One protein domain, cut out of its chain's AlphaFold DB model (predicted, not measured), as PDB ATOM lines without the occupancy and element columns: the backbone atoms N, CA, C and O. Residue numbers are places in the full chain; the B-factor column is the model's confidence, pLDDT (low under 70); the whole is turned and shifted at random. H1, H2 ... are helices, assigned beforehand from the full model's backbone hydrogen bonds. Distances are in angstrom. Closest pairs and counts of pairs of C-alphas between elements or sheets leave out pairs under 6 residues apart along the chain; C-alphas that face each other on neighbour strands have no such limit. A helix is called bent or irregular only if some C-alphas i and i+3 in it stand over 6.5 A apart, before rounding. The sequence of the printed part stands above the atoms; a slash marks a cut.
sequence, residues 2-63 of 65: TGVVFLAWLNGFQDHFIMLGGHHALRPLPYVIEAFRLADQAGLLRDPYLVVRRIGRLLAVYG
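AT A GLANCE: This is residues 2 to 63 of the 65 residues of an uncharacterized protein of Aureimonas jatrophae (UniProt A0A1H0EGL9). Two helices of similar length, H3 and H2, lie side by side and run opposite ways, and a shorter helix, H1, crosses over one face of this pair at a slant, with its beginning over H2 and its end over H3. The long link of residues 11 to 28 swings past H1 on that same face in a wide loop, then comes back to where H2 begins, while residues 42 to 47 join H2 and H3 at the opposite end of the pair. The printed part has 62 residues with three named helices, in the order H1, H2, H3, and no named strand; 36 residues are in these helices, and the class is all helix. The whole is compact, with a radius of gyration of the C-alphas of 10.9 A, and its outline is rounded, with spans of 29 by 23 by 19 A.

IN THESE COORDINATES: Start with the longest helix, H3, residues 48 to 61. Find C-alpha 48 at (37.605, -43.494, -52.062); from there the helix runs 20.0 A to C-alpha 61 at (32.650, -45.777, -32.782), so watch the third coordinate rise. Next look at H2, residues 29 to 41, where that coordinate falls instead: C-alpha 29 stands at (41.333, -39.834, -32.898) and C-alpha 41 at (47.082, -35.411, -50.087), 18.7 A away. Then go to the first printed residues for H1, residues 2 to 10, which measures 12.2 A from C-alpha 2 at (49.860, -47.644, -36.088) to C-alpha 10 at (41.944, -47.900, -45.329). Between H1 and H2 you pass residues 11 to 28, a stretch of 18 residues with no named element. Residues 20 to 22 in it are a short run of helix without a name.

HOW THE PARTS SIT: Begin at H3 and look for the place where it and H1 touch. The two touch, with 4 pairs of C-alphas within 8 A, and the closest C-alphas are those of Leu 10 and Val 51, 5.3 A apart. H3 touches H1 with residues 50 to 55 alone. H1 and H3 run opposite ways at a steep tilt of 58 degrees, and their centres are 13.1 A apart. Now follow H1 back toward its beginning and look at H2: H1 and H2 touch, with 5 pairs of C-alphas within 8 A, the closest being those of Gly 3 and Ala 35 at 6.6 A. H1 and H2 run the same way at a steep tilt of 61 degrees, with 10.5 A from centre to centre. H2 and H3 are near each other, with 10 pairs of C-alphas within 10 A; their closest C-alphas are 8.4 A apart, only just too far to touch. In the backbones of H1, H2 and H3, every pair of O i and N i+4 is within hydrogen-bond range. None of the three helices is bent or irregular.

THE WHOLE: To see how large the whole is, find the C-alphas of Gly 21 and Gly 43, the two farthest apart, at 30.2 A. The first and last printed C-alphas, those of Thr 2 and Gly 63, are 21.0 A apart. The printed residues run from 2 to 63 without a cut, out of a full chain of 65 residues. The link from H1 to H2 is long, with 18 residues whose C-alphas lie 7 to 18 A from the mean of all C-alphas. The link from H2 to H3 is short, with 6 residues. Read the B-factor column for the model's confidence: the mean pLDDT of the printed part is 90.7, and no printed residue is under 70.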
ATOM      1  N   THR A   2      51.320 -47.870 -35.999       84.69
ATOM      2  CA  THR A   2      49.860 -47.644 -36.088       84.69
ATOM      3  C   THR A   2      49.413 -46.985 -37.393       84.69
ATOM      4  O   THR A   2      48.453 -47.454 -37.986       84.69
ATOM      5  N   GLY A   3      50.147 -45.985 -37.898       85.56
ATOM      6  CA  GLY A   3      49.849 -45.368 -39.198       85.56
ATOM      7  C   GLY A   3      49.916 -46.348 -40.377       85.56
ATOM      8  O   GLY A   3      49.038 -46.333 -41.226       85.56
ATOM      9  N   VAL A   4      50.889 -47.266 -40.398       89.81
ATOM     10  CA  VAL A   4      51.015 -48.273 -41.473       89.81
ATOM     11  C   VAL A   4      49.828 -49.232 -41.458       89.81
ATOM     12  O   VAL A   4      49.217 -49.472 -42.493       89.81
ATOM     13  N   VAL A   5      49.462 -49.741 -40.279       91.50
ATOM     14  CA  VAL A   5      48.292 -50.619 -40.120       91.50
ATOM     15  C   VAL A   5      47.011 -49.862 -40.483       91.50
ATOM     16  O   VAL A   5      46.169 -50.380 -41.209       91.50
ATOM     17  N   PHE A   6      46.877 -48.613 -40.050       93.31
ATOM     18  CA  PHE A   6      45.735 -47.774 -40.391       93.31
ATOM     19  C   PHE A   6      45.587 -47.586 -41.908       93.31
ATOM     20  O   PHE A   6      44.511 -47.824 -42.447       93.31
ATOM     21  N   LEU A   7      46.673 -47.271 -42.619       93.69
ATOM     22  CA  LEU A   7      46.662 -47.135 -44.080       93.69
ATOM     23  C   LEU A   7      46.421 -48.464 -44.798       93.69
ATOM     24  O   LEU A   7      45.703 -48.497 -45.796       93.69
ATOM     25  N   ALA A   8      46.976 -49.565 -44.287       94.12
ATOM     26  CA  ALA A   8      46.707 -50.897 -44.814       94.12
ATOM     27  C   ALA A   8      45.214 -51.244 -44.696       94.12
ATOM     28  O   ALA A   8      44.617 -51.780 -45.627       94.12
ATOM     29  N   TRP A   9      44.591 -50.875 -43.576       95.44
ATOM     30  CA  TRP A   9      43.155 -51.017 -43.389       95.44
ATOM     31  C   TRP A   9      42.376 -50.083 -44.318       95.44
ATOM     32  O   TRP A   9      41.518 -50.562 -45.042       95.44
ATOM     33  N   LEU A  10      42.668 -48.787 -44.404       95.75
ATOM     34  CA  LEU A  10      41.944 -47.900 -45.329       95.75
ATOM     35  C   LEU A  10      41.974 -48.396 -46.786       95.75
ATOM     36  O   LEU A  10      40.964 -48.327 -47.478       95.75
ATOM     37  N   ASN A  11      43.094 -48.982 -47.210       96.12
ATOM     38  CA  ASN A  11      43.286 -49.514 -48.559       96.12
ATOM     39  C   ASN A  11      42.811 -50.964 -48.767       96.12
ATOM     40  O   ASN A  11      43.082 -51.548 -49.815       96.12
ATOM     41  N   GLY A  12      42.130 -51.563 -47.787       94.94
ATOM     42  CA  GLY A  12      41.547 -52.899 -47.927       94.94
ATOM     43  C   GLY A  12      42.548 -54.057 -47.885       94.94
ATOM     44  O   GLY A  12      42.175 -55.178 -48.198       94.94
ATOM     45  N   PHE A  13      43.794 -53.831 -47.458       94.50
ATOM     46  CA  PHE A  13      44.771 -54.910 -47.251       94.50
ATOM     47  C   PHE A  13      44.476 -55.760 -46.003       94.50
ATOM     48  O   PHE A  13      45.101 -56.795 -45.799       94.50
ATOM     49  N   GLN A  14      43.538 -55.319 -45.160       92.62
ATOM     50  CA  GLN A  14      43.012 -56.058 -44.011       92.62
ATOM     51  C   GLN A  14      41.584 -55.607 -43.700       92.62
ATOM     52  O   GLN A  14      41.225 -54.459 -43.974       92.62
ATOM     53  N   ASP A  15      40.780 -56.462 -43.074       90.62
ATOM     54  CA  ASP A  15      39.359 -56.178 -42.814       90.62
ATOM     55  C   ASP A  15      39.100 -55.395 -41.522       90.62
ATOM     56  O   ASP A  15      38.099 -54.682 -41.412       90.62
ATOM     57  N   HIS A  16      40.021 -55.462 -40.558       88.25
ATOM     58  CA  HIS A  16      39.877 -54.822 -39.252       88.25
ATOM     59  C   HIS A  16      41.001 -53.828 -38.947       88.25
ATOM     60  O   HIS A  16      42.149 -54.011 -39.351       88.25
ATOM     61  N   PHE A  17      40.685 -52.808 -38.151       86.88
ATOM     62  CA  PHE A  17      41.675 -51.910 -37.564       86.88
ATOM     63  C   PHE A  17      41.939 -52.297 -36.104       86.88
ATOM     64  O   PHE A  17      41.531 -51.610 -35.173       86.88
ATOM     65  N   ILE A  18      42.587 -53.447 -35.910       85.44
ATOM     66  CA  ILE A  18      42.952 -53.980 -34.594       85.44
ATOM     67  C   ILE A  18      44.445 -54.288 -34.612       85.44
ATOM     68  O   ILE A  18      44.963 -54.912 -35.533       85.44
ATOM     69  N   MET A  19      45.138 -53.835 -33.574       84.00
ATOM     70  CA  MET A  19      46.552 -54.124 -33.341       84.00
ATOM     71  C   MET A  19      46.718 -54.917 -32.050       84.00
ATOM     72  O   MET A  19      46.009 -54.650 -31.075       84.00
ATOM     73  N   LEU A  20      47.698 -55.826 -32.037       84.44
ATOM     74  CA  LEU A  20      48.127 -56.551 -30.839       84.44
ATOM     75  C   LEU A  20      48.399 -55.579 -29.683       84.44
ATOM     76  O   LEU A  20      48.920 -54.480 -29.893       84.44
ATOM     77  N   GLY A  21      47.999 -55.971 -28.473       81.62
ATOM     78  CA  GLY A  21      48.155 -55.149 -27.269       81.62
ATOM     79  C   GLY A  21      47.301 -53.876 -27.242       81.62
ATOM     80  O   GLY A  21      47.567 -52.988 -26.442       81.62
ATOM     81  N   GLY A  22      46.307 -53.731 -28.129       80.62
ATOM     82  CA  GLY A  22      45.448 -52.542 -28.148       80.62
ATOM     83  C   GLY A  22      46.137 -51.287 -28.694       80.62
ATOM     84  O   GLY A  22      45.619 -50.184 -28.546       80.62
ATOM     85  N   HIS A  23      47.279 -51.423 -29.379       80.38
ATOM     86  CA  HIS A  23      48.083 -50.282 -29.840       80.38
ATOM     87  C   HIS A  23      47.367 -49.326 -30.816       80.38
ATOM     88  O   HIS A  23      47.836 -48.208 -31.036       80.38
ATOM     89  N   HIS A  24      46.238 -49.746 -31.392       76.75
ATOM     90  CA  HIS A  24      45.364 -48.909 -32.214       76.75
ATOM     91  C   HIS A  24      44.631 -47.844 -31.380       76.75
ATOM     92  O   HIS A  24      44.467 -46.723 -31.844       76.75
ATOM     93  N   ALA A  25      44.280 -48.162 -30.129       78.19
ATOM     94  CA  ALA A  25      43.607 -47.259 -29.195       78.19
ATOM     95  C   ALA A  25      44.577 -46.346 -28.418       78.19
ATOM     96  O   ALA A  25      44.161 -45.358 -27.824       78.19
ATOM     97  N   LEU A  26      45.887 -46.627 -28.456       82.44
ATOM     98  CA  LEU A  26      46.929 -45.792 -27.833       82.44
ATOM     99  C   LEU A  26      47.233 -44.503 -28.616       82.44
ATOM    100  O   LEU A  26      48.203 -43.799 -28.311       82.44
ATOM    101  N   ARG A  27      46.489 -44.219 -29.686       82.81
ATOM    102  CA  ARG A  27      46.599 -42.982 -30.454       82.81
ATOM    103  C   ARG A  27      45.243 -42.286 -30.456       82.81
ATOM    104  O   ARG A  27      44.238 -42.942 -30.715       82.81
ATOM    105  N   PRO A  28      45.203 -40.979 -30.161       87.44
ATOM    106  CA  PRO A  28      43.947 -40.253 -30.101       87.44
ATOM    107  C   PRO A  28      43.357 -40.109 -31.511       87.44
ATOM    108  O   PRO A  28      44.100 -40.089 -32.494       87.44
ATOM    109  N   LEU A  29      42.034 -39.970 -31.614       87.56
ATOM    110  CA  LEU A  29      41.333 -39.834 -32.898       87.56
ATOM    111  C   LEU A  29      41.951 -38.759 -33.828       87.56
ATOM    112  O   LEU A  29      42.174 -39.061 -35.000       87.56
ATOM    113  N   PRO A  30      42.348 -37.560 -33.350       90.62
ATOM    114  CA  PRO A  30      43.006 -36.566 -34.202       90.62
ATOM    115  C   PRO A  30      44.281 -37.067 -34.897       90.62
ATOM    116  O   PRO A  30      44.550 -36.676 -36.027       90.62
ATOM    117  N   TYR A  31      45.047 -37.970 -34.272       90.25
ATOM    118  CA  TYR A  31      46.254 -38.536 -34.885       90.25
ATOM    119  C   TYR A  31      45.926 -39.371 -36.129       90.25
ATOM    120  O   TYR A  31      46.610 -39.267 -37.146       90.25
ATOM    121  N   VAL A  32      44.886 -40.211 -36.063       90.62
ATOM    122  CA  VAL A  32      44.490 -41.054 -37.205       90.62
ATOM    123  C   VAL A  32      43.779 -40.245 -38.292       90.62
ATOM    124  O   VAL A  32      43.952 -40.543 -39.471       90.62
ATOM    125  N   ILE A  33      43.061 -39.182 -37.924       92.88
ATOM    126  CA  ILE A  33      42.454 -38.251 -38.886       92.88
ATOM    127  C   ILE A  33      43.526 -37.475 -39.653       92.88
ATOM    128  O   ILE A  33      43.439 -37.362 -40.874       92.88
ATOM    129  N   GLU A  34      44.581 -37.023 -38.977       93.56
ATOM    130  CA  GLU A  34      45.706 -36.375 -39.652       93.56
ATOM    131  C   GLU A  34      46.438 -37.346 -40.590       93.56
ATOM    132  O   GLU A  34      46.768 -36.991 -41.719       93.56
ATOM    133  N   ALA A  35      46.621 -38.607 -40.181       92.75
ATOM    134  CA  ALA A  35      47.193 -39.631 -41.057       92.75
ATOM    135  C   ALA A  35      46.332 -39.886 -42.310       92.75
ATOM    136  O   ALA A  35      46.879 -40.057 -43.398       92.75
ATOM    137  N   PHE A  36      45.001 -39.885 -42.170       94.25
ATOM    138  CA  PHE A  36      44.075 -39.959 -43.301       94.25
ATOM    139  C   PHE A  36      44.229 -38.746 -44.232       94.25
ATOM    140  O   PHE A  36      44.411 -38.933 -45.432       94.25
ATOM    141  N   ARG A  37      44.250 -37.523 -43.683       94.69
ATOM    142  CA  ARG A  37      44.418 -36.279 -44.451       94.69
ATOM    143  C   ARG A  37      45.724 -36.264 -45.246       94.69
ATOM    144  O   ARG A  37      45.731 -35.908 -46.420       94.69
ATOM    145  N   LEU A  38      46.831 -36.666 -44.623       96.00
ATOM    146  CA  LEU A  38      48.133 -36.736 -45.288       96.00
ATOM    147  C   LEU A  38      48.162 -37.807 -46.386       96.00
ATOM    148  O   LEU A  38      48.766 -37.591 -47.434       96.00
ATOM    149  N   ALA A  39      47.506 -38.948 -46.175       95.12
ATOM    150  CA  ALA A  39      47.425 -40.004 -47.179       95.12
ATOM    151  C   ALA A  39      46.570 -39.615 -48.389       95.12
ATOM    152  O   ALA A  39      46.930 -39.967 -49.511       95.12
ATOM    153  N   ASP A  40      45.485 -38.871 -48.166       94.94
ATOM    154  CA  ASP A  40      44.669 -38.281 -49.228       94.94
ATOM    155  C   ASP A  40      45.492 -37.296 -50.069       94.94
ATOM    156  O   ASP A  40      45.609 -37.456 -51.283       94.94
ATOM    157  N   GLN A  41      46.198 -36.369 -49.414       96.44
ATOM    158  CA  GLN A  41      47.082 -35.411 -50.087       96.44
ATOM    159  C   GLN A  41      48.223 -36.074 -50.865       96.44
ATOM    160  O   GLN A  41      48.662 -35.552 -51.887       96.44
ATOM    161  N   ALA A  42      48.702 -37.223 -50.392       96.25
ATOM    162  CA  ALA A  42      49.743 -37.999 -51.050       96.25
ATOM    163  C   ALA A  42      49.212 -38.957 -52.138       96.25
ATOM    164  O   ALA A  42      50.011 -39.667 -52.747       96.25
ATOM    165  N   GLY A  43      47.896 -39.020 -52.380       95.31
ATOM    166  CA  GLY A  43      47.301 -39.922 -53.374       95.31
ATOM    167  C   GLY A  43      47.448 -41.410 -53.029       95.31
ATOM    168  O   GLY A  43      47.480 -42.257 -53.919       95.31
ATOM    169  N   LEU A  44      47.565 -41.747 -51.741       95.19
ATOM    170  CA  LEU A  44      47.817 -43.114 -51.260       95.19
ATOM    171  C   LEU A  44      46.534 -43.927 -51.018       95.19
ATOM    172  O   LEU A  44      46.603 -45.059 -50.531       95.19
ATOM    173  N   LEU A  45      45.369 -43.349 -51.312       96.44
ATOM    174  CA  LEU A  45      44.054 -43.941 -51.089       96.44
ATOM    175  C   LEU A  45      43.525 -44.545 -52.393       96.44
ATOM    176  O   LEU A  45      43.211 -43.835 -53.342       96.44
ATOM    177  N   ARG A  46      43.443 -45.877 -52.441       94.69
ATOM    178  CA  ARG A  46      43.140 -46.634 -53.669       94.69
ATOM    179  C   ARG A  46      41.663 -46.617 -54.053       94.69
ATOM    180  O   ARG A  46      41.347 -46.606 -55.235       94.69
ATOM    181  N   ASP A  47      40.781 -46.671 -53.059       96.06
ATOM    182  CA  ASP A  47      39.329 -46.733 -53.242       96.06
ATOM    183  C   ASP A  47      38.654 -45.708 -52.315       96.06
ATOM    184  O   ASP A  47      38.477 -45.975 -51.120       96.06
ATOM    185  N   PRO A  48      38.264 -44.535 -52.844       93.19
ATOM    186  CA  PRO A  48      37.605 -43.494 -52.062       93.19
ATOM    187  C   PRO A  48      36.307 -43.961 -51.392       93.19
ATOM    188  O   PRO A  48      36.010 -43.543 -50.273       93.19
ATOM    189  N   TYR A  49      35.542 -44.856 -52.027       95.50
ATOM    190  CA  TYR A  49      34.278 -45.341 -51.476       95.50
ATOM    191  C   TYR A  49      34.516 -46.236 -50.257       95.50
ATOM    192  O   TYR A  49      33.878 -46.066 -49.211       95.50
ATOM    193  N   LEU A  50      35.477 -47.160 -50.356       95.69
ATOM    194  CA  LEU A  50      35.881 -48.000 -49.231       95.69
ATOM    195  C   LEU A  50      36.412 -47.160 -48.066       95.69
ATOM    196  O   LEU A  50      36.056 -47.410 -46.911       95.69
ATOM    197  N   VAL A  51      37.238 -46.161 -48.372       96.38
ATOM    198  CA  VAL A  51      37.840 -45.268 -47.381       96.38
ATOM    199  C   VAL A  51      36.772 -44.483 -46.627       96.38
ATOM    200  O   VAL A  51      36.761 -44.528 -45.398       96.38
ATOM    201  N   VAL A  52      35.837 -43.834 -47.329       95.00
ATOM    202  CA  VAL A  52      34.747 -43.067 -46.702       95.00
ATOM    203  C   VAL A  52      33.903 -43.961 -45.799       95.00
ATOM    204  O   VAL A  52      33.633 -43.603 -44.652       95.00
ATOM    205  N   ARG A  53      33.549 -45.168 -46.258       95.75
ATOM    206  CA  ARG A  53      32.810 -46.128 -45.426       95.75
ATOM    207  C   ARG A  53      33.569 -46.521 -44.159       95.75
ATOM    208  O   ARG A  53      32.965 -46.643 -43.094       95.75
ATOM    209  N   ARG A  54      34.879 -46.751 -44.263       95.31
ATOM    210  CA  ARG A  54      35.731 -47.149 -43.133       95.31
ATOM    211  C   ARG A  54      35.925 -46.002 -42.142       95.31
ATOM    212  O   ARG A  54      35.733 -46.218 -40.948       95.31
ATOM    213  N   ILE A  55      36.211 -44.790 -42.619       94.12
ATOM    214  CA  ILE A  55      36.306 -43.585 -41.784       94.12
ATOM    215  C   ILE A  55      34.976 -43.297 -41.085       94.12
ATOM    216  O   ILE A  55      34.976 -43.105 -39.874       94.12
ATOM    217  N   GLY A  56      33.846 -43.361 -41.793       93.31
ATOM    218  CA  GLY A  56      32.527 -43.169 -41.183       93.31
ATOM    219  C   GLY A  56      32.253 -44.172 -40.060       93.31
ATOM    220  O   GLY A  56      31.824 -43.794 -38.973       93.31
ATOM    221  N   ARG A  57      32.597 -45.453 -40.264       91.81
ATOM    222  CA  ARG A  57      32.489 -46.472 -39.207       91.81
ATOM    223  C   ARG A  57      33.399 -46.175 -38.014       91.81
ATOM    224  O   ARG A  57      33.001 -46.430 -36.884       91.81
ATOM    225  N   LEU A  58      34.612 -45.677 -38.256       90.81
ATOM    226  CA  LEU A  58      35.537 -45.295 -37.190       90.81
ATOM    227  C   LEU A  58      34.955 -44.146 -36.361       90.81
ATOM    228  O   LEU A  58      34.878 -44.266 -35.146       90.81
ATOM    229  N   LEU A  59      34.499 -43.076 -37.010       90.25
ATOM    230  CA  LEU A  59      33.909 -41.904 -36.356       90.25
ATOM    231  C   LEU A  59      32.667 -42.264 -35.528       90.25
ATOM    232  O   LEU A  59      32.568 -41.852 -34.373       90.25
ATOM    233  N   ALA A  60      31.799 -43.135 -36.051       90.19
ATOM    234  CA  ALA A  60      30.638 -43.636 -35.317       90.19
ATOM    235  C   ALA A  60      31.023 -44.369 -34.015       90.19
ATOM    236  O   ALA A  60      30.344 -44.225 -33.002       90.19
ATOM    237  N   VAL A  61      32.134 -45.120 -34.003       86.38
ATOM    238  CA  VAL A  61      32.650 -45.777 -32.782       86.38
ATOM    239  C   VAL A  61      33.145 -44.756 -31.753       86.38
ATOM    240  O   VAL A  61      33.030 -44.996 -30.554       86.38
ATOM    241  N   TYR A  62      33.667 -43.615 -32.204       83.12
ATOM    242  CA  TYR A  62      34.117 -42.526 -31.333       83.12
ATOM    243  C   TYR A  62      32.997 -41.551 -30.927       83.12
ATOM    244  O   TYR A  62      33.271 -40.599 -30.199       83.12
ATOM    245  N   GLY A  63      31.748 -41.794 -31.345       79.12
ATOM    246  CA  GLY A  63      30.590 -40.972 -30.980       79.12
ATOM    247  C   GLY A  63      30.483 -39.647 -31.737       79.12
ATOM    248  O   GLY A  63      29.845 -38.721 -31.246       79.12
TER     249      GLY A  63